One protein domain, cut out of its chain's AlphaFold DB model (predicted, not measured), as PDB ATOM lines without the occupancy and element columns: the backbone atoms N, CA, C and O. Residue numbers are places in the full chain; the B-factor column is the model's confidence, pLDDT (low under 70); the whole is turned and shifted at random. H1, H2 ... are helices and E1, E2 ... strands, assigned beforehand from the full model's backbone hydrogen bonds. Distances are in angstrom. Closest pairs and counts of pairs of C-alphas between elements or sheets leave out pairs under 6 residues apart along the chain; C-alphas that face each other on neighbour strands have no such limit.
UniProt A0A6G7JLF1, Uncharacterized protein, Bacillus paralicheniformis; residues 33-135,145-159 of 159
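This is residues 33 to 135 and 145 to 159 of the 159 residues of an uncharacterized protein of Bacillus paralicheniformis (UniProt A0A6G7JLF1). A strongly twisted sheet of four strands forms a wall, with three helices, H3, H4 and H5, over one face and no named helix over the other. Strands E1 and E2 run side by side along the length of the wall, E3 and E4 line different stretches of E2's other side, and H2 packs on H5, away from the sheet. The printed part has 118 residues with five named helices and four named strands: along the chain E1 comes first, then the helices H1 to H5, then the other three strands; the class is mixed, helices and strands, and in the branched sheet E2 is the antiparallel neighbour of E1, of E3 and of E4. It is compact, with a radius of gyration of the C-alphas of 13.8 A, and elongated, spanning 43 by 26 by 21 A.

E2, residues 123 to 134, has three neighbours. E1, residues 34 to 42, lies on one side of it, with N 37 and O 128 2.9 A apart. On the other side are E3, residues 145 to 149, with N 131 and O 148 2.8 A apart, and E4, residues 154 to 158, with N 127 and O 154 2.8 A apart. H3, residues 67 to 83, lies over E1 at a height over the sheet of 8.9 A, its closest C-alphas to E1 being those of Ala 77 and Ile 39, 6.1 A apart. H4, residues 89 to 99, is on the same face and forms a helical hairpin with H3; the C-alphas of Gly 74 and Gly 91 are closest, 3.9 A apart, at a steep tilt of 39 degrees. H5, residues 103 to 117, also on that face, runs along the strands, at 13 degrees to E4 on the local plane. H2, residues 52 to 60, is not on the sheet but touches H5, closest at the C-alphas of Ile 56 and Ala 110, 4.9 A apart, at a shallow tilt of 21 degrees, opposite ways. H1, residues 43 to 49, only grazes the sheet and only just touches residues 68 to 72 of H3, with 3 pairs of C-alphas within 8 A. Every O i to N i+4 pair is within hydrogen-bond range in H1, H2, H4 and H5, and 12 of 13 are in H3.

E2 measures 35.4 A from first to last C-alpha, E1 26.5 A, H3 24.7 A and H5 20.7 A. E1 begins at C-alpha 34 (23.669, 24.777, -26.919), and E4 ends at C-alpha 158 (22.646, 13.379, -48.449).

The C-alphas of Lys 118 and Ser 135 are farthest apart, at 44.3 A. Residues 136 to 144 are not printed; C-alphas 135 and 145 stand 5.1 A apart across the cut. Of the links printed whole, none is long. Residues 82 to 89 and residue 135 have pLDDT under 70.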
ATOM      1  N   ASP A  33      23.340  26.679 -22.494       86.75
ATOM      2  CA  ASP A  33      23.504  25.380 -23.151       86.75
ATOM      3  C   ASP A  33      23.122  25.476 -24.623       86.75
ATOM      4  O   ASP A  33      22.114  26.088 -24.981       86.75
ATOM      5  N   VAL A  34      23.916  24.836 -25.479       87.50
ATOM      6  CA  VAL A  34      23.669  24.777 -26.919       87.50
ATOM      7  C   VAL A  34      23.305  23.352 -27.310       87.50
ATOM      8  O   VAL A  34      24.036  22.403 -27.035       87.50
ATOM      9  N   LYS A  35      22.187  23.199 -28.015       85.31
ATOM     10  CA  LYS A  35      21.741  21.939 -28.610       85.31
ATOM     11  C   LYS A  35      21.631  22.096 -30.114       85.31
ATOM     12  O   LYS A  35      21.128  23.093 -30.625       85.31
ATOM     13  N   THR A  36      22.083  21.079 -30.833       87.12
ATOM     14  CA  THR A  36      21.909  20.998 -32.282       87.12
ATOM     15  C   THR A  36      20.803  20.001 -32.581       87.12
ATOM     16  O   THR A  36      20.896  18.842 -32.187       87.12
ATOM     17  N   VAL A  37      19.767  20.445 -33.283       85.69
ATOM     18  CA  VAL A  37      18.694  19.578 -33.770       85.69
ATOM     19  C   VAL A  37      18.929  19.326 -35.245       85.69
ATOM     20  O   VAL A  37      19.093  20.261 -36.029       85.69
ATOM     21  N   THR A  38      18.945  18.049 -35.611       88.69
ATOM     22  CA  THR A  38      19.110  17.610 -36.994       88.69
ATOM     23  C   THR A  38      17.840  16.911 -37.448       88.69
ATOM     24  O   THR A  38      17.351  15.986 -36.798       88.69
ATOM     25  N   ILE A  39      17.303  17.367 -38.573       89.12
ATOM     26  CA  ILE A  39      16.101  16.839 -39.209       89.12
ATOM     27  C   ILE A  39      16.514  16.277 -40.558       89.12
ATOM     28  O   ILE A  39      17.056  16.994 -41.397       89.12
ATOM     29  N   LYS A  40      16.249  14.992 -40.775       91.06
ATOM     30  CA  LYS A  40      16.505  14.318 -42.046       91.06
ATOM     31  C   LYS A  40      15.178  14.052 -42.743       91.06
ATOM     32  O   LYS A  40      14.268  13.497 -42.136       91.06
ATOM     33  N   MET A  41      15.087  14.425 -44.015       90.25
ATOM     34  CA  MET A  41      13.930  14.133 -44.859       90.25
ATOM     35  C   MET A  41      14.371  13.475 -46.151       90.25
ATOM     36  O   MET A  41      15.277  13.953 -46.828       90.25
ATOM     37  N   SER A  42      13.721  12.378 -46.502       92.00
ATOM     38  CA  SER A  42      13.869  11.701 -47.789       92.00
ATOM     39  C   SER A  42      13.083  12.398 -48.898       92.00
ATOM     40  O   SER A  42      12.158  13.173 -48.646       92.00
ATOM     41  N   LYS A  43      13.431  12.088 -50.151       90.44
ATOM     42  CA  LYS A  43      12.689  12.523 -51.337       90.44
ATOM     43  C   LYS A  43      11.194  12.187 -51.236       90.44
ATOM     44  O   LYS A  43      10.373  13.064 -51.482       90.44
ATOM     45  N   SER A  44      10.844  10.968 -50.823       89.50
ATOM     46  CA  SER A  44       9.445  10.539 -50.684       89.50
ATOM     47  C   SER A  44       8.690  11.347 -49.623       89.50
ATOM     48  O   SER A  44       7.552  11.750 -49.850       89.50
ATOM     49  N   GLN A  45       9.327  11.673 -48.495       88.56
ATOM     50  CA  GLN A  45       8.735  12.547 -47.472       88.56
ATOM     51  C   GLN A  45       8.504  13.973 -47.991       88.56
ATOM     52  O   GLN A  45       7.462  14.560 -47.720       88.56
ATOM     53  N   ILE A  46       9.439  14.517 -48.775       85.69
ATOM     54  CA  ILE A  46       9.293  15.852 -49.378       85.69
ATOM     55  C   ILE A  46       8.143  15.858 -50.395       85.69
ATOM     56  O   ILE A  46       7.304  16.755 -50.368       85.69
ATOM     57  N   GLN A  47       8.081  14.849 -51.267       84.00
ATOM     58  CA  GLN A  47       7.076  14.751 -52.331       84.00
ATOM     59  C   GLN A  47       5.667  14.442 -51.810       84.00
ATOM     60  O   GLN A  47       4.694  14.956 -52.350       84.00
ATOM     61  N   SER A  48       5.549  13.626 -50.760       79.75
ATOM     62  CA  SER A  48       4.252  13.251 -50.170       79.75
ATOM     63  C   SER A  48       3.588  14.377 -49.382       79.75
ATOM     64  O   SER A  48       2.391  14.303 -49.113       79.75
ATOM     65  N   LYS A  49       4.343  15.407 -48.983       72.31
ATOM     66  CA  LYS A  49       3.818  16.519 -48.186       72.31
ATOM     67  C   LYS A  49       3.620  17.799 -48.991       72.31
ATOM     68  O   LYS A  49       2.737  18.561 -48.625       72.31
ATOM     69  N   ILE A  50       4.377  18.021 -50.076       70.94
ATOM     70  CA  ILE A  50       4.271  19.213 -50.938       70.94
ATOM     71  C   ILE A  50       4.597  18.873 -52.389       70.94
ATOM     72  O   ILE A  50       5.510  18.099 -52.685       70.94
ATOM     73  N   LYS A  51       3.946  19.587 -53.313       81.00
ATOM     74  CA  LYS A  51       4.403  19.714 -54.700       81.00
ATOM     75  C   LYS A  51       5.784  20.376 -54.723       81.00
ATOM     76  O   LYS A  51       5.898  21.596 -54.656       81.00
ATOM     77  N   THR A  52       6.847  19.576 -54.815       79.81
ATOM     78  CA  THR A  52       8.245  20.040 -54.702       79.81
ATOM     79  C   THR A  52       8.562  21.230 -55.621       79.81
ATOM     80  O   THR A  52       9.326  22.108 -55.231       79.81
ATOM     81  N   ALA A  53       7.930  21.306 -56.798       82.38
ATOM     82  CA  ALA A  53       8.041  22.443 -57.713       82.38
ATOM     83  C   ALA A  53       7.554  23.770 -57.098       82.38
ATOM     84  O   ALA A  53       8.266  24.764 -57.175       82.38
ATOM     85  N   THR A  54       6.400  23.778 -56.424       85.94
ATOM     86  CA  THR A  54       5.847  24.961 -55.742       85.94
ATOM     87  C   THR A  54       6.742  25.420 -54.594       85.94
ATOM     88  O   THR A  54       6.973  26.613 -54.425       85.94
ATOM     89  N   LEU A  55       7.308  24.480 -53.829       86.62
ATOM     90  CA  LEU A  55       8.261  24.816 -52.770       86.62
ATOM     91  C   LEU A  55       9.528  25.471 -53.342       86.62
ATOM     92  O   LEU A  55      10.001  26.472 -52.807       86.62
ATOM     93  N   ILE A  56      10.063  24.922 -54.436       89.38
ATOM     94  CA  ILE A  56      11.220  25.493 -55.135       89.38
ATOM     95  C   ILE A  56      10.894  26.891 -55.671       89.38
ATOM     96  O   ILE A  56      11.732  27.782 -55.524       89.38
ATOM     97  N   ASP A  57       9.710  27.096 -56.254       90.06
ATOM     98  CA  ASP A  57       9.274  28.404 -56.758       90.06
ATOM     99  C   ASP A  57       9.186  29.438 -55.631       90.06
ATOM    100  O   ASP A  57       9.825  30.488 -55.705       90.06
ATOM    101  N   ASN A  58       8.493  29.109 -54.536       89.31
ATOM    102  CA  ASN A  58       8.345  30.019 -53.402       89.31
ATOM    103  C   ASN A  58       9.701  30.409 -52.808       89.31
ATOM    104  O   ASN A  58       9.946  31.585 -52.548       89.31
ATOM    105  N   LEU A  59      10.604  29.443 -52.630       89.31
ATOM    106  CA  LEU A  59      11.947  29.706 -52.115       89.31
ATOM    107  C   LEU A  59      12.789  30.543 -53.090       89.31
ATOM    108  O   LEU A  59      13.491  31.454 -52.659       89.31
ATOM    109  N   THR A  60      12.709  30.269 -54.396       90.06
ATOM    110  CA  THR A  60      13.455  31.014 -55.427       90.06
ATOM    111  C   THR A  60      12.983  32.464 -55.517       90.06
ATOM    112  O   THR A  60      13.807  33.368 -55.615       90.06
ATOM    113  N   ASN A  61      11.672  32.686 -55.407       90.50
ATOM    114  CA  ASN A  61      11.037  34.000 -55.504       90.50
ATOM    115  C   ASN A  61      10.871  34.701 -54.143       90.50
ATOM    116  O   ASN A  61      10.102  35.651 -54.028       90.50
ATOM    117  N   ASN A  62      11.555  34.220 -53.098       86.19
ATOM    118  CA  ASN A  62      11.500  34.761 -51.735       86.19
ATOM    119  C   ASN A  62      10.078  34.876 -51.134       86.19
ATOM    120  O   ASN A  62       9.845  35.640 -50.199       86.19
ATOM    121  N   LYS A  63       9.124  34.082 -51.621       88.00
ATOM    122  CA  LYS A  63       7.759  34.022 -51.090       88.00
ATOM    123  C   LYS A  63       7.730  33.262 -49.760       88.00
ATOM    124  O   LYS A  63       8.727  32.671 -49.320       88.00
ATOM    125  N   ALA A  64       6.576  33.298 -49.099       82.31
ATOM    126  CA  ALA A  64       6.321  32.482 -47.920       82.31
ATOM    127  C   ALA A  64       6.355  30.990 -48.282       82.31
ATOM    128  O   ALA A  64       5.874  30.569 -49.340       82.31
ATOM    129  N   VAL A  65       6.942  30.185 -47.401       82.88
ATOM    130  CA  VAL A  65       6.924  28.732 -47.552       82.88
ATOM    131  C   VAL A  65       5.571  28.200 -47.086       82.88
ATOM    132  O   VAL A  65       5.006  28.707 -46.119       82.88
ATOM    133  N   ASP A  66       5.054  27.189 -47.786       78.69
ATOM    134  CA  ASP A  66       3.759  26.576 -47.489       78.69
ATOM    135  C   ASP A  66       3.651  26.097 -46.027       78.69
ATOM    136  O   ASP A  66       4.570  25.475 -45.481       78.69
ATOM    137  N   GLY A  67       2.501  26.368 -45.405       76.06
ATOM    138  CA  GLY A  67       2.245  26.048 -44.001       76.06
ATOM    139  C   GLY A  67       2.259  24.547 -43.704       76.06
ATOM    140  O   GLY A  67       2.705  24.151 -42.628       76.06
ATOM    141  N   GLY A  68       1.856  23.703 -44.659       81.06
ATOM    142  CA  GLY A  68       1.895  22.247 -44.531       81.06
ATOM    143  C   GLY A  68       3.323  21.703 -44.486       81.06
ATOM    144  O   GLY A  68       3.636  20.853 -43.647       81.06
ATOM    145  N   PHE A  69       4.226  22.244 -45.315       82.06
ATOM    146  CA  PHE A  69       5.655  21.924 -45.215       82.06
ATOM    147  C   PHE A  69       6.238  22.310 -43.874       82.06
ATOM    148  O   PHE A  69       6.922  21.503 -43.242       82.06
ATOM    149  N   LEU A  70       5.970  23.544 -43.455       83.19
ATOM    150  CA  LEU A  70       6.476  24.050 -42.196       83.19
ATOM    151  C   LEU A  70       5.963  23.162 -41.067       83.19
ATOM    152  O   LEU A  70       6.782  22.568 -40.377       83.19
ATOM    153  N   ALA A  71       4.655  22.934 -40.951       82.69
ATOM    154  CA  ALA A  71       4.080  22.053 -39.934       82.69
ATOM    155  C   ALA A  71       4.766  20.674 -39.879       82.69
ATOM    156  O   ALA A  71       5.089  20.190 -38.790       82.69
ATOM    157  N   TYR A  72       5.072  20.073 -41.034       85.94
ATOM    158  CA  TYR A  72       5.796  18.805 -41.088       85.94
ATOM    159  C   TYR A  72       7.243  18.914 -40.581       85.94
ATOM    160  O   TYR A  72       7.677  18.079 -39.783       85.94
ATOM    161  N   ILE A  73       7.977  19.962 -40.964       85.25
ATOM    162  CA  ILE A  73       9.301  20.247 -40.398       85.25
ATOM    163  C   ILE A  73       9.221  20.423 -38.883       85.25
ATOM    164  O   ILE A  73      10.025  19.835 -38.170       85.25
ATOM    165  N   GLY A  74       8.254  21.188 -38.374       84.56
ATOM    166  CA  GLY A  74       8.083  21.412 -36.937       84.56
ATOM    167  C   GLY A  74       7.755  20.132 -36.182       84.56
ATOM    168  O   GLY A  74       8.272  19.919 -35.087       84.56
ATOM    169  N   TYR A  75       6.958  19.248 -36.783       85.69
ATOM    170  CA  TYR A  75       6.701  17.912 -36.252       85.69
ATOM    171  C   TYR A  75       7.988  17.079 -36.170       85.69
ATOM    172  O   TYR A  75       8.299  16.536 -35.107       85.69
ATOM    173  N   LEU A  76       8.780  17.022 -37.248       86.81
ATOM    174  CA  LEU A  76      10.055  16.297 -37.254       86.81
ATOM    175  C   LEU A  76      11.078  16.917 -36.295       86.81
ATOM    176  O   LEU A  76      11.803  16.189 -35.621       86.81
ATOM    177  N   ALA A  77      11.109  18.246 -36.192       82.06
ATOM    178  CA  ALA A  77      11.944  18.984 -35.257       82.06
ATOM    179  C   ALA A  77      11.575  18.637 -33.819       82.06
ATOM    180  O   ALA A  77      12.454  18.290 -33.038       82.06
ATOM    181  N   LYS A  78      10.274  18.656 -33.488       81.94
ATOM    182  CA  LYS A  78       9.755  18.234 -32.184       81.94
ATOM    183  C   LYS A  78      10.154  16.790 -31.901       81.94
ATOM    184  O   LYS A  78      10.612  16.528 -30.800       81.94
ATOM    185  N   ASN A  79      10.034  15.883 -32.874       82.69
ATOM    186  CA  ASN A  79      10.399  14.473 -32.709       82.69
ATOM    187  C   ASN A  79      11.912  14.249 -32.523       82.69
ATOM    188  O   ASN A  79      12.315  13.472 -31.668       82.69
ATOM    189  N   SER A  80      12.757  14.965 -33.264       79.00
ATOM    190  CA  SER A  80      14.219  14.940 -33.094       79.00
ATOM    191  C   SER A  80      14.629  15.553 -31.747       79.00
ATOM    192  O   SER A  80      15.436  15.001 -31.004       79.00
ATOM    193  N   ALA A  81      13.967  16.641 -31.352       74.94
ATOM    194  CA  ALA A  81      14.100  17.274 -30.046       74.94
ATOM    195  C   ALA A  81      13.661  16.373 -28.884       74.94
ATOM    196  O   ALA A  81      14.215  16.506 -27.792       74.94
ATOM    197  N   LYS A  82      12.704  15.456 -29.102       68.69
ATOM    198  CA  LYS A  82      12.293  14.471 -28.093       68.69
ATOM    199  C   LYS A  82      13.485  13.644 -27.617       68.69
ATOM    200  O   LYS A  82      13.745  13.544 -26.425       68.69
ATOM    201  N   GLN A  83      14.281  13.165 -28.569       61.44
ATOM    202  CA  GLN A  83      15.510  12.417 -28.292       61.44
ATOM    203  C   GLN A  83      16.561  13.251 -27.544       61.44
ATOM    204  O   GLN A  83      17.466  12.703 -26.927       61.44
ATOM    205  N   ALA A  84      16.439  14.579 -27.574       61.25
ATOM    206  CA  ALA A  84      17.373  15.501 -26.951       61.25
ATOM    207  C   ALA A  84      16.843  16.172 -25.666       61.25
ATOM    208  O   ALA A  84      17.586  16.977 -25.096       61.25
ATOM    209  N   GLY A  85      15.613  15.868 -25.221       64.44
ATOM    210  CA  GLY A  85      14.988  16.450 -24.023       64.44
ATOM    211  C   GLY A  85      14.393  17.859 -24.199       64.44
ATOM    212  O   GLY A  85      14.293  18.599 -23.230       64.44
ATOM    213  N   LEU A  86      14.020  18.270 -25.420       66.88
ATOM    214  CA  LEU A  86      13.749  19.683 -25.775       66.88
ATOM    215  C   LEU A  86      12.277  19.962 -26.168       66.88
ATOM    216  O   LEU A  86      11.984  20.699 -27.114       66.88
ATOM    217  N   TYR A  87      11.329  19.319 -25.488       60.53
ATOM    218  CA  TYR A  87       9.925  19.208 -25.898       60.53
ATOM    219  C   TYR A  87       9.152  20.534 -25.744       60.53
ATOM    220  O   TYR A  87       8.743  20.884 -24.647       60.53
ATOM    221  N   GLY A  88       8.894  21.262 -26.837       60.09
ATOM    222  CA  GLY A  88       7.917  22.368 -26.832       60.09
ATOM    223  C   GLY A  88       8.208  23.470 -27.845       60.09
ATOM    224  O   GLY A  88       7.523  23.575 -28.858       60.09
ATOM    225  N   PHE A  89       9.265  24.251 -27.612       67.38
ATOM    226  CA  PHE A  89       9.556  25.473 -28.379       67.38
ATOM    227  C   PHE A  89      10.259  25.239 -29.722       67.38
ATOM    228  O   PHE A  89      10.113  26.034 -30.652       67.38
ATOM    229  N   ILE A  90      10.983  24.127 -29.866       74.31
ATOM    230  CA  ILE A  90      11.815  23.867 -31.049       74.31
ATOM    231  C   ILE A  90      10.992  23.718 -32.326       74.31
ATOM    232  O   ILE A  90      11.426  24.182 -33.378       74.31
ATOM    233  N   GLY A  91       9.800  23.118 -32.247       73.19
ATOM    234  CA  GLY A  91       8.918  22.965 -33.403       73.19
ATOM    235  C   GLY A  91       8.602  24.320 -34.032       73.19
ATOM    236  O   GLY A  91       9.011  24.566 -35.163       73.19
ATOM    237  N   GLY A  92       7.970  25.213 -33.261       72.38
ATOM    238  CA  GLY A  92       7.595  26.564 -33.693       72.38
ATOM    239  C   GLY A  92       8.790  27.440 -34.080       72.38
ATOM    240  O   GLY A  92       8.741  28.120 -35.103       72.38
ATOM    241  N   ALA A  93       9.892  27.372 -33.325       73.19
ATOM    242  CA  ALA A  93      11.115  28.102 -33.655       73.19
ATOM    243  C   ALA A  93      11.712  27.649 -34.998       73.19
ATOM    244  O   ALA A  93      12.058  28.501 -35.812       73.19
ATOM    245  N   THR A  94      11.736  26.337 -35.280       75.62
ATOM    246  CA  THR A  94      12.176  25.814 -36.587       75.62
ATOM    247  C   THR A  94      11.281  26.338 -37.715       75.62
ATOM    248  O   THR A  94      11.794  26.715 -38.770       75.62
ATOM    249  N   LEU A  95       9.954  26.396 -37.502       75.69
ATOM    250  CA  LEU A  95       9.005  26.909 -38.504       75.69
ATOM    251  C   LEU A  95       9.306  28.362 -38.852       75.69
ATOM    252  O   LEU A  95       9.464  28.715 -40.022       75.69
ATOM    253  N   MET A  96       9.408  29.198 -37.817       74.81
ATOM    254  CA  MET A  96       9.701  30.619 -37.972       74.81
ATOM    255  C   MET A  96      11.084  30.835 -38.586       74.81
ATOM    256  O   MET A  96      11.236  31.696 -39.448       74.81
ATOM    257  N   GLY A  97      12.075  30.037 -38.188       78.19
ATOM    258  CA  GLY A  97      13.439  30.111 -38.703       78.19
ATOM    259  C   GLY A  97      13.527  29.904 -40.213       78.19
ATOM    260  O   GLY A  97      14.290  30.606 -40.870       78.19
ATOM    261  N   ILE A  98      12.720  29.004 -40.788       79.81
ATOM    262  CA  ILE A  98      12.696  28.778 -42.244       79.81
ATOM    263  C   ILE A  98      12.096  29.976 -42.993       79.81
ATOM    264  O   ILE A  98      12.619  30.372 -44.035       79.81
ATOM    265  N   ASN A  99      11.029  30.591 -42.475       81.88
ATOM    266  CA  ASN A  99      10.448  31.778 -43.114       81.88
ATOM    267  C   ASN A  99      11.328  33.028 -42.966       81.88
ATOM    268  O   ASN A  99      11.287  33.897 -43.837       81.88
ATOM    269  N   LYS A 100      12.150  33.095 -41.913       83.94
ATOM    270  CA  LYS A 100      13.120  34.174 -41.663       83.94
ATOM    271  C   LYS A 100      14.443  34.023 -42.428       83.94
ATOM    272  O   LYS A 100      15.319  34.867 -42.261       83.94
ATOM    273  N   LEU A 101      14.606  32.983 -43.251       85.12
ATOM    274  CA  LEU A 101      15.778  32.850 -44.119       85.12
ATOM    275  C   LEU A 101      15.891  34.059 -45.060       85.12
ATOM    276  O   LEU A 101      14.907  34.494 -45.662       85.12
ATOM    277  N   THR A 102      17.110  34.560 -45.226       88.88
ATOM    278  CA  THR A 102      17.450  35.593 -46.209       88.88
ATOM    279  C   THR A 102      17.216  35.091 -47.637       88.88
ATOM    280  O   THR A 102      17.188  33.886 -47.897       88.88
ATOM    281  N   ALA A 103      17.130  36.002 -48.613       89.06
ATOM    282  CA  ALA A 103      16.993  35.630 -50.025       89.06
ATOM    283  C   ALA A 103      18.120  34.686 -50.500       89.06
ATOM    284  O   ALA A 103      17.871  33.718 -51.222       89.06
ATOM    285  N   LYS A 104      19.356  34.920 -50.037       90.69
ATOM    286  CA  LYS A 104      20.514  34.059 -50.325       90.69
ATOM    287  C   LYS A 104      20.312  32.644 -49.781       90.69
ATOM    288  O   LYS A 104      20.559  31.672 -50.492       90.69
ATOM    289  N   GLU A 105      19.844  32.519 -48.544       89.69
ATOM    290  CA  GLU A 105      19.615  31.224 -47.895       89.69
ATOM    291  C   GLU A 105      18.424  30.479 -48.504       89.69
ATOM    292  O   GLU A 105      18.516  29.274 -48.746       89.69
ATOM    293  N   LYS A 106      17.334  31.184 -48.837       89.81
ATOM    294  CA  LYS A 106      16.199  30.584 -49.551       89.81
ATOM    295  C   LYS A 106      16.607  30.075 -50.934       89.81
ATOM    296  O   LYS A 106      16.238  28.960 -51.297       89.81
ATOM    297  N   LYS A 107      17.440  30.821 -51.671       91.12
ATOM    298  CA  LYS A 107      17.998  30.362 -52.953       91.12
ATOM    299  C   LYS A 107      18.849  29.101 -52.784       91.12
ATOM    300  O   LYS A 107      18.642  28.123 -53.500       91.12
ATOM    301  N   GLN A 108      19.749  29.078 -51.799       91.56
ATOM    302  CA  GLN A 108      20.546  27.884 -51.494       91.56
ATOM    303  C   GLN A 108      19.661  26.681 -51.152       91.56
ATOM    304  O   GLN A 108      19.931  25.567 -51.606       91.56
ATOM    305  N   PHE A 109      18.586  26.897 -50.395       91.81
ATOM    306  CA  PHE A 109      17.623  25.853 -50.074       91.81
ATOM    307  C   PHE A 109      16.913  25.332 -51.336       91.81
ATOM    308  O   PHE A 109      16.890  24.121 -51.575       91.81
ATOM    309  N   ALA A 110      16.417  26.229 -52.192       92.31
ATOM    310  CA  ALA A 110      15.821  25.862 -53.474       92.31
ATOM    311  C   ALA A 110      16.783  25.013 -54.321       92.31
ATOM    312  O   ALA A 110      16.384  23.987 -54.874       92.31
ATOM    313  N   ASP A 111      18.067  25.372 -54.371       94.12
ATOM    314  CA  ASP A 111      19.069  24.626 -55.132       94.12
ATOM    315  C   ASP A 111      19.318  23.220 -54.565       94.12
ATOM    316  O   ASP A 111      19.446  22.261 -55.331       94.12
ATOM    317  N   LYS A 112      19.293  23.041 -53.236       94.12
ATOM    318  CA  LYS A 112      19.334  21.698 -52.624       94.12
ATOM    319  C   LYS A 112      18.103  20.867 -52.981       94.12
ATOM    320  O   LYS A 112      18.242  19.692 -53.321       94.12
ATOM    321  N   LEU A 113      16.912  21.464 -52.974       92.06
ATOM    322  CA  LEU A 113      15.682  20.778 -53.380       92.06
ATOM    323  C   LEU A 113      15.693  20.396 -54.865       92.06
ATOM    324  O   LEU A 113      15.246  19.302 -55.208       92.06
ATOM    325  N   LYS A 114      16.268  21.225 -55.748       93.50
ATOM    326  CA  LYS A 114      16.460  20.880 -57.168       93.50
ATOM    327  C   LYS A 114      17.337  19.637 -57.338       93.50
ATOM    328  O   LYS A 114      17.035  18.805 -58.192       93.50
ATOM    329  N   LEU A 115      18.393  19.478 -56.533       93.81
ATOM    330  CA  LEU A 115      19.235  18.273 -56.562       93.81
ATOM    331  C   LEU A 115      18.444  17.018 -56.172       93.81
ATOM    332  O   LEU A 115      18.558  15.998 -56.849       93.81
ATOM    333  N   VAL A 116      17.610  17.105 -55.132       91.75
ATOM    334  CA  VAL A 116      16.721  16.005 -54.718       91.75
ATOM    335  C   VAL A 116      15.697  15.688 -55.808       91.75
ATOM    336  O   VAL A 116      15.506  14.526 -56.162       91.75
ATOM    337  N   ASN A 117      15.075  16.712 -56.398       90.88
ATOM    338  CA  ASN A 117      14.085  16.525 -57.456       90.88
ATOM    339  C   ASN A 117      14.689  15.795 -58.669       90.88
ATOM    340  O   ASN A 117      14.093  14.849 -59.180       90.88
ATOM    341  N   LYS A 118      15.927  16.154 -59.041       91.19
ATOM    342  CA  LYS A 118      16.719  15.533 -60.117       91.19
ATOM    343  C   LYS A 118      17.350  14.176 -59.750       91.19
ATOM    344  O   LYS A 118      18.226  13.723 -60.478       91.19
ATOM    345  N   ASN A 119      16.972  13.549 -58.632       91.19
ATOM    346  CA  ASN A 119      17.552  12.285 -58.140       91.19
ATOM    347  C   ASN A 119      19.072  12.323 -57.887       91.19
ATOM    348  O   ASN A 119      19.703  11.282 -57.740       91.19
ATOM    349  N   LYS A 120      19.679  13.512 -57.791       92.81
ATOM    350  CA  LYS A 120      21.111  13.668 -57.480       92.81
ATOM    351  C   LYS A 120      21.400  13.601 -55.974       92.81
ATOM    352  O   LYS A 120      22.557  13.649 -55.565       92.81
ATOM    353  N   ALA A 121      20.353  13.521 -55.154       94.06
ATOM    354  CA  ALA A 121      20.405  13.349 -53.709       94.06
ATOM    355  C   ALA A 121      19.183  12.554 -53.225       94.06
ATOM    356  O   ALA A 121      18.089  12.714 -53.769       94.06
ATOM    357  N   LYS A 122      19.348  11.755 -52.162       94.69
ATOM    358  CA  LYS A 122      18.255  10.983 -51.537       94.69
ATOM    359  C   LYS A 122      17.298  11.850 -50.717       94.69
ATOM    360  O   LYS A 122      16.182  11.426 -50.420       94.69
ATOM    361  N   GLY A 123      17.715  13.057 -50.343       93.31
ATOM    362  CA  GLY A 123      16.910  13.978 -49.554       93.31
ATOM    363  C   GLY A 123      17.717  15.147 -49.001       93.31
ATOM    364  O   GLY A 123      18.842  15.399 -49.444       93.31
ATOM    365  N   ILE A 124      17.141  15.844 -48.021       92.88
ATOM    366  CA  ILE A 124      17.784  16.971 -47.337       92.88
ATOM    367  C   ILE A 124      18.003  16.696 -45.849       92.88
ATOM    368  O   ILE A 124      17.290  15.907 -45.225       92.88
ATOM    369  N   VAL A 125      18.989  17.387 -45.290       92.94
ATOM    370  CA  VAL A 125      19.239  17.498 -43.857       92.94
ATOM    371  C   VAL A 125      19.146  18.969 -43.480       92.94
ATOM    372  O   VAL A 125      19.764  19.814 -44.127       92.94
ATOM    373  N   ILE A 126      18.371  19.268 -42.444       89.38
ATOM    374  CA  ILE A 126      18.262  20.595 -41.844       89.38
ATOM    375  C   ILE A 126      18.872  20.508 -40.452       89.38
ATOM    376  O   ILE A 126      18.427  19.714 -39.624       89.38
ATOM    377  N   THR A 127      19.893  21.314 -40.201       89.19
ATOM    378  CA  THR A 127      20.587  21.382 -38.918       89.19
ATOM    379  C   THR A 127      20.409  22.770 -38.331       89.19
ATOM    380  O   THR A 127      20.818  23.763 -38.933       89.19
ATOM    381  N   THR A 128      19.836  22.836 -37.136       86.12
ATOM    382  CA  THR A 128      19.539  24.096 -36.456       86.12
ATOM    383  C   THR A 128      20.151  24.083 -35.063       86.12
ATOM    384  O   THR A 128      20.010  23.111 -34.319       86.12
ATOM    385  N   LYS A 129      20.852  25.165 -34.715       87.12
ATOM    386  CA  LYS A 129      21.415  25.364 -33.379       87.12
ATOM    387  C   LYS A 129      20.437  26.149 -32.517       87.12
ATOM    388  O   LYS A 129      19.932  27.190 -32.936       87.12
ATOM    389  N   TYR A 130      20.222  25.643 -31.315       85.31
ATOM    390  CA  TYR A 130      19.396  26.239 -30.284       85.31
ATOM    391  C   TYR A 130      20.243  26.523 -29.057       85.31
ATOM    392  O   TYR A 130      21.074  25.697 -28.690       85.31
ATOM    393  N   LYS A 131      19.998  27.650 -28.401       87.31
ATOM    394  CA  LYS A 131      20.579  27.988 -27.103       87.31
ATOM    395  C   LYS A 131      19.474  28.091 -26.068       87.31
ATOM    396  O   LYS A 131      18.386  28.574 -26.382       87.31
ATOM    397  N   TYR A 132      19.736  27.613 -24.861       85.56
ATOM    398  CA  TYR A 132      18.798  27.715 -23.755       85.56
ATOM    399  C   TYR A 132      18.916  29.096 -23.112       85.56
ATOM    400  O   TYR A 132      19.979  29.479 -22.620       85.56
ATOM    401  N   HIS A 133      17.832  29.860 -23.154       82.50
ATOM    402  CA  HIS A 133      17.741  31.209 -22.612       82.50
ATOM    403  C   HIS A 133      16.793  31.247 -21.413       82.50
ATOM    404  O   HIS A 133      15.878  30.433 -21.293       82.50
ATOM    405  N   LYS A 134      17.023  32.212 -20.522       78.56
ATOM    406  CA  LYS A 134      16.145  32.515 -19.389       78.56
ATOM    407  C   LYS A 134      14.873  33.189 -19.910       78.56
ATOM    408  O   LYS A 134      15.003  34.149 -20.664       78.56
ATOM    409  N   SER A 135      13.679  32.696 -19.546       69.75
ATOM    410  CA  SER A 135      12.425  33.426 -19.809       69.75
ATOM    411  C   SER A 135      12.473  34.781 -19.125       69.75
ATOM    412  O   SER A 135      12.876  34.868 -17.965       69.75
ATOM    413  N   GLY A 145      13.298  28.151 -18.460       74.25
ATOM    414  CA  GLY A 145      14.059  28.546 -19.646       74.25
ATOM    415  C   GLY A 145      13.444  27.993 -20.930       74.25
ATOM    416  O   GLY A 145      12.710  27.002 -20.913       74.25
ATOM    417  N   TYR A 146      13.792  28.596 -22.061       77.94
ATOM    418  CA  TYR A 146      13.295  28.216 -23.381       77.94
ATOM    419  C   TYR A 146      14.431  28.142 -24.403       77.94
ATOM    420  O   TYR A 146      15.456  28.814 -24.296       77.94
ATOM    421  N   TRP A 147      14.261  27.282 -25.406       81.50
ATOM    422  CA  TRP A 147      15.234  27.102 -26.481       81.50
ATOM    423  C   TRP A 147      14.973  28.098 -27.607       81.50
ATOM    424  O   TRP A 147      13.906  28.075 -28.218       81.50
ATOM    425  N   ILE A 148      15.968  28.928 -27.916       81.44
ATOM    426  CA  ILE A 148      15.920  29.901 -29.013       81.44
ATOM    427  C   ILE A 148      16.886  29.468 -30.104       81.44
ATOM    428  O   ILE A 148      18.023  29.100 -29.823       81.44
ATOM    429  N   GLN A 149      16.448  29.539 -31.357       84.25
ATOM    430  CA  GLN A 149      17.331  29.363 -32.503       84.25
ATOM    431  C   GLN A 149      18.360  30.505 -32.556       84.25
ATOM    432  O   GLN A 149      17.983  31.670 -32.638       84.25
ATOM    433  N   THR A 150      19.656  30.186 -32.541       82.88
ATOM    434  CA  THR A 150      20.736  31.195 -32.457       82.88
ATOM    435  C   THR A 150      21.379  31.556 -33.790       82.88
ATOM    436  O   THR A 150      22.431  32.187 -33.822       82.88
ATOM    437  N   GLY A 151      20.797  31.121 -34.901       76.44
ATOM    438  CA  GLY A 151      21.313  31.390 -36.239       76.44
ATOM    439  C   GLY A 151      20.510  30.664 -37.311       76.44
ATOM    440  O   GLY A 151      19.636  29.859 -36.976       76.44
ATOM    441  N   PRO A 152      20.775  30.928 -38.596       74.75
ATOM    442  CA  PRO A 152      20.047  30.296 -39.685       74.75
ATOM    443  C   PRO A 152      20.246  28.779 -39.686       74.75
ATOM    444  O   PRO A 152      21.298  28.254 -39.309       74.75
ATOM    445  N   SER A 153      19.215  28.060 -40.119       83.25
ATOM    446  CA  SER A 153      19.296  26.611 -40.283       83.25
ATOM    447  C   SER A 153      20.241  26.275 -41.436       83.25
ATOM    448  O   SER A 153      20.071  26.766 -42.552       83.25
ATOM    449  N   LYS A 154      21.215  25.394 -41.198       88.31
ATOM    450  CA  LYS A 154      22.078  24.862 -42.255       88.31
ATOM    451  C   LYS A 154      21.324  23.775 -43.012       88.31
ATOM    452  O   LYS A 154      20.862  22.815 -42.401       88.31
ATOM    453  N   ILE A 155      21.235  23.905 -44.334       89.75
ATOM    454  CA  ILE A 155      20.508  22.961 -45.187       89.75
ATOM    455  C   ILE A 155      21.476  22.291 -46.162       89.75
ATOM    456  O   ILE A 155      22.136  22.948 -46.971       89.75
ATOM    457  N   THR A 156      21.563  20.966 -46.095       93.69
ATOM    458  CA  THR A 156      22.416  20.145 -46.962       93.69
ATOM    459  C   THR A 156      21.633  18.989 -47.576       93.69
ATOM    460  O   THR A 156      20.480  18.741 -47.237       93.69
ATOM    461  N   THR A 157      22.252  18.282 -48.515       94.56
ATOM    462  CA  THR A 157      21.732  17.043 -49.108       94.56
ATOM    463  C   THR A 157      22.517  15.838 -48.600       94.56
ATOM    464  O   THR A 157      23.672  15.990 -48.205       94.56
ATOM    465  N   TYR A 158      21.931  14.642 -48.670       93.38
ATOM    466  CA  TYR A 158      22.646  13.379 -48.449       93.38
ATOM    467  C   TYR A 158      22.460  12.422 -49.630       93.38
ATOM    468  O   TYR A 158      21.471  12.515 -50.368       93.38
ATOM    469  N   LYS A 159      23.450  11.547 -49.824       85.94
ATOM    470  CA  LYS A 159      23.482  10.538 -50.888       85.94
ATOM    471  C   LYS A 159      22.918   9.204 -50.432       85.94
ATOM    472  O   LYS A 159      22.791   8.951 -49.217       85.94
TER     473      LYS A 159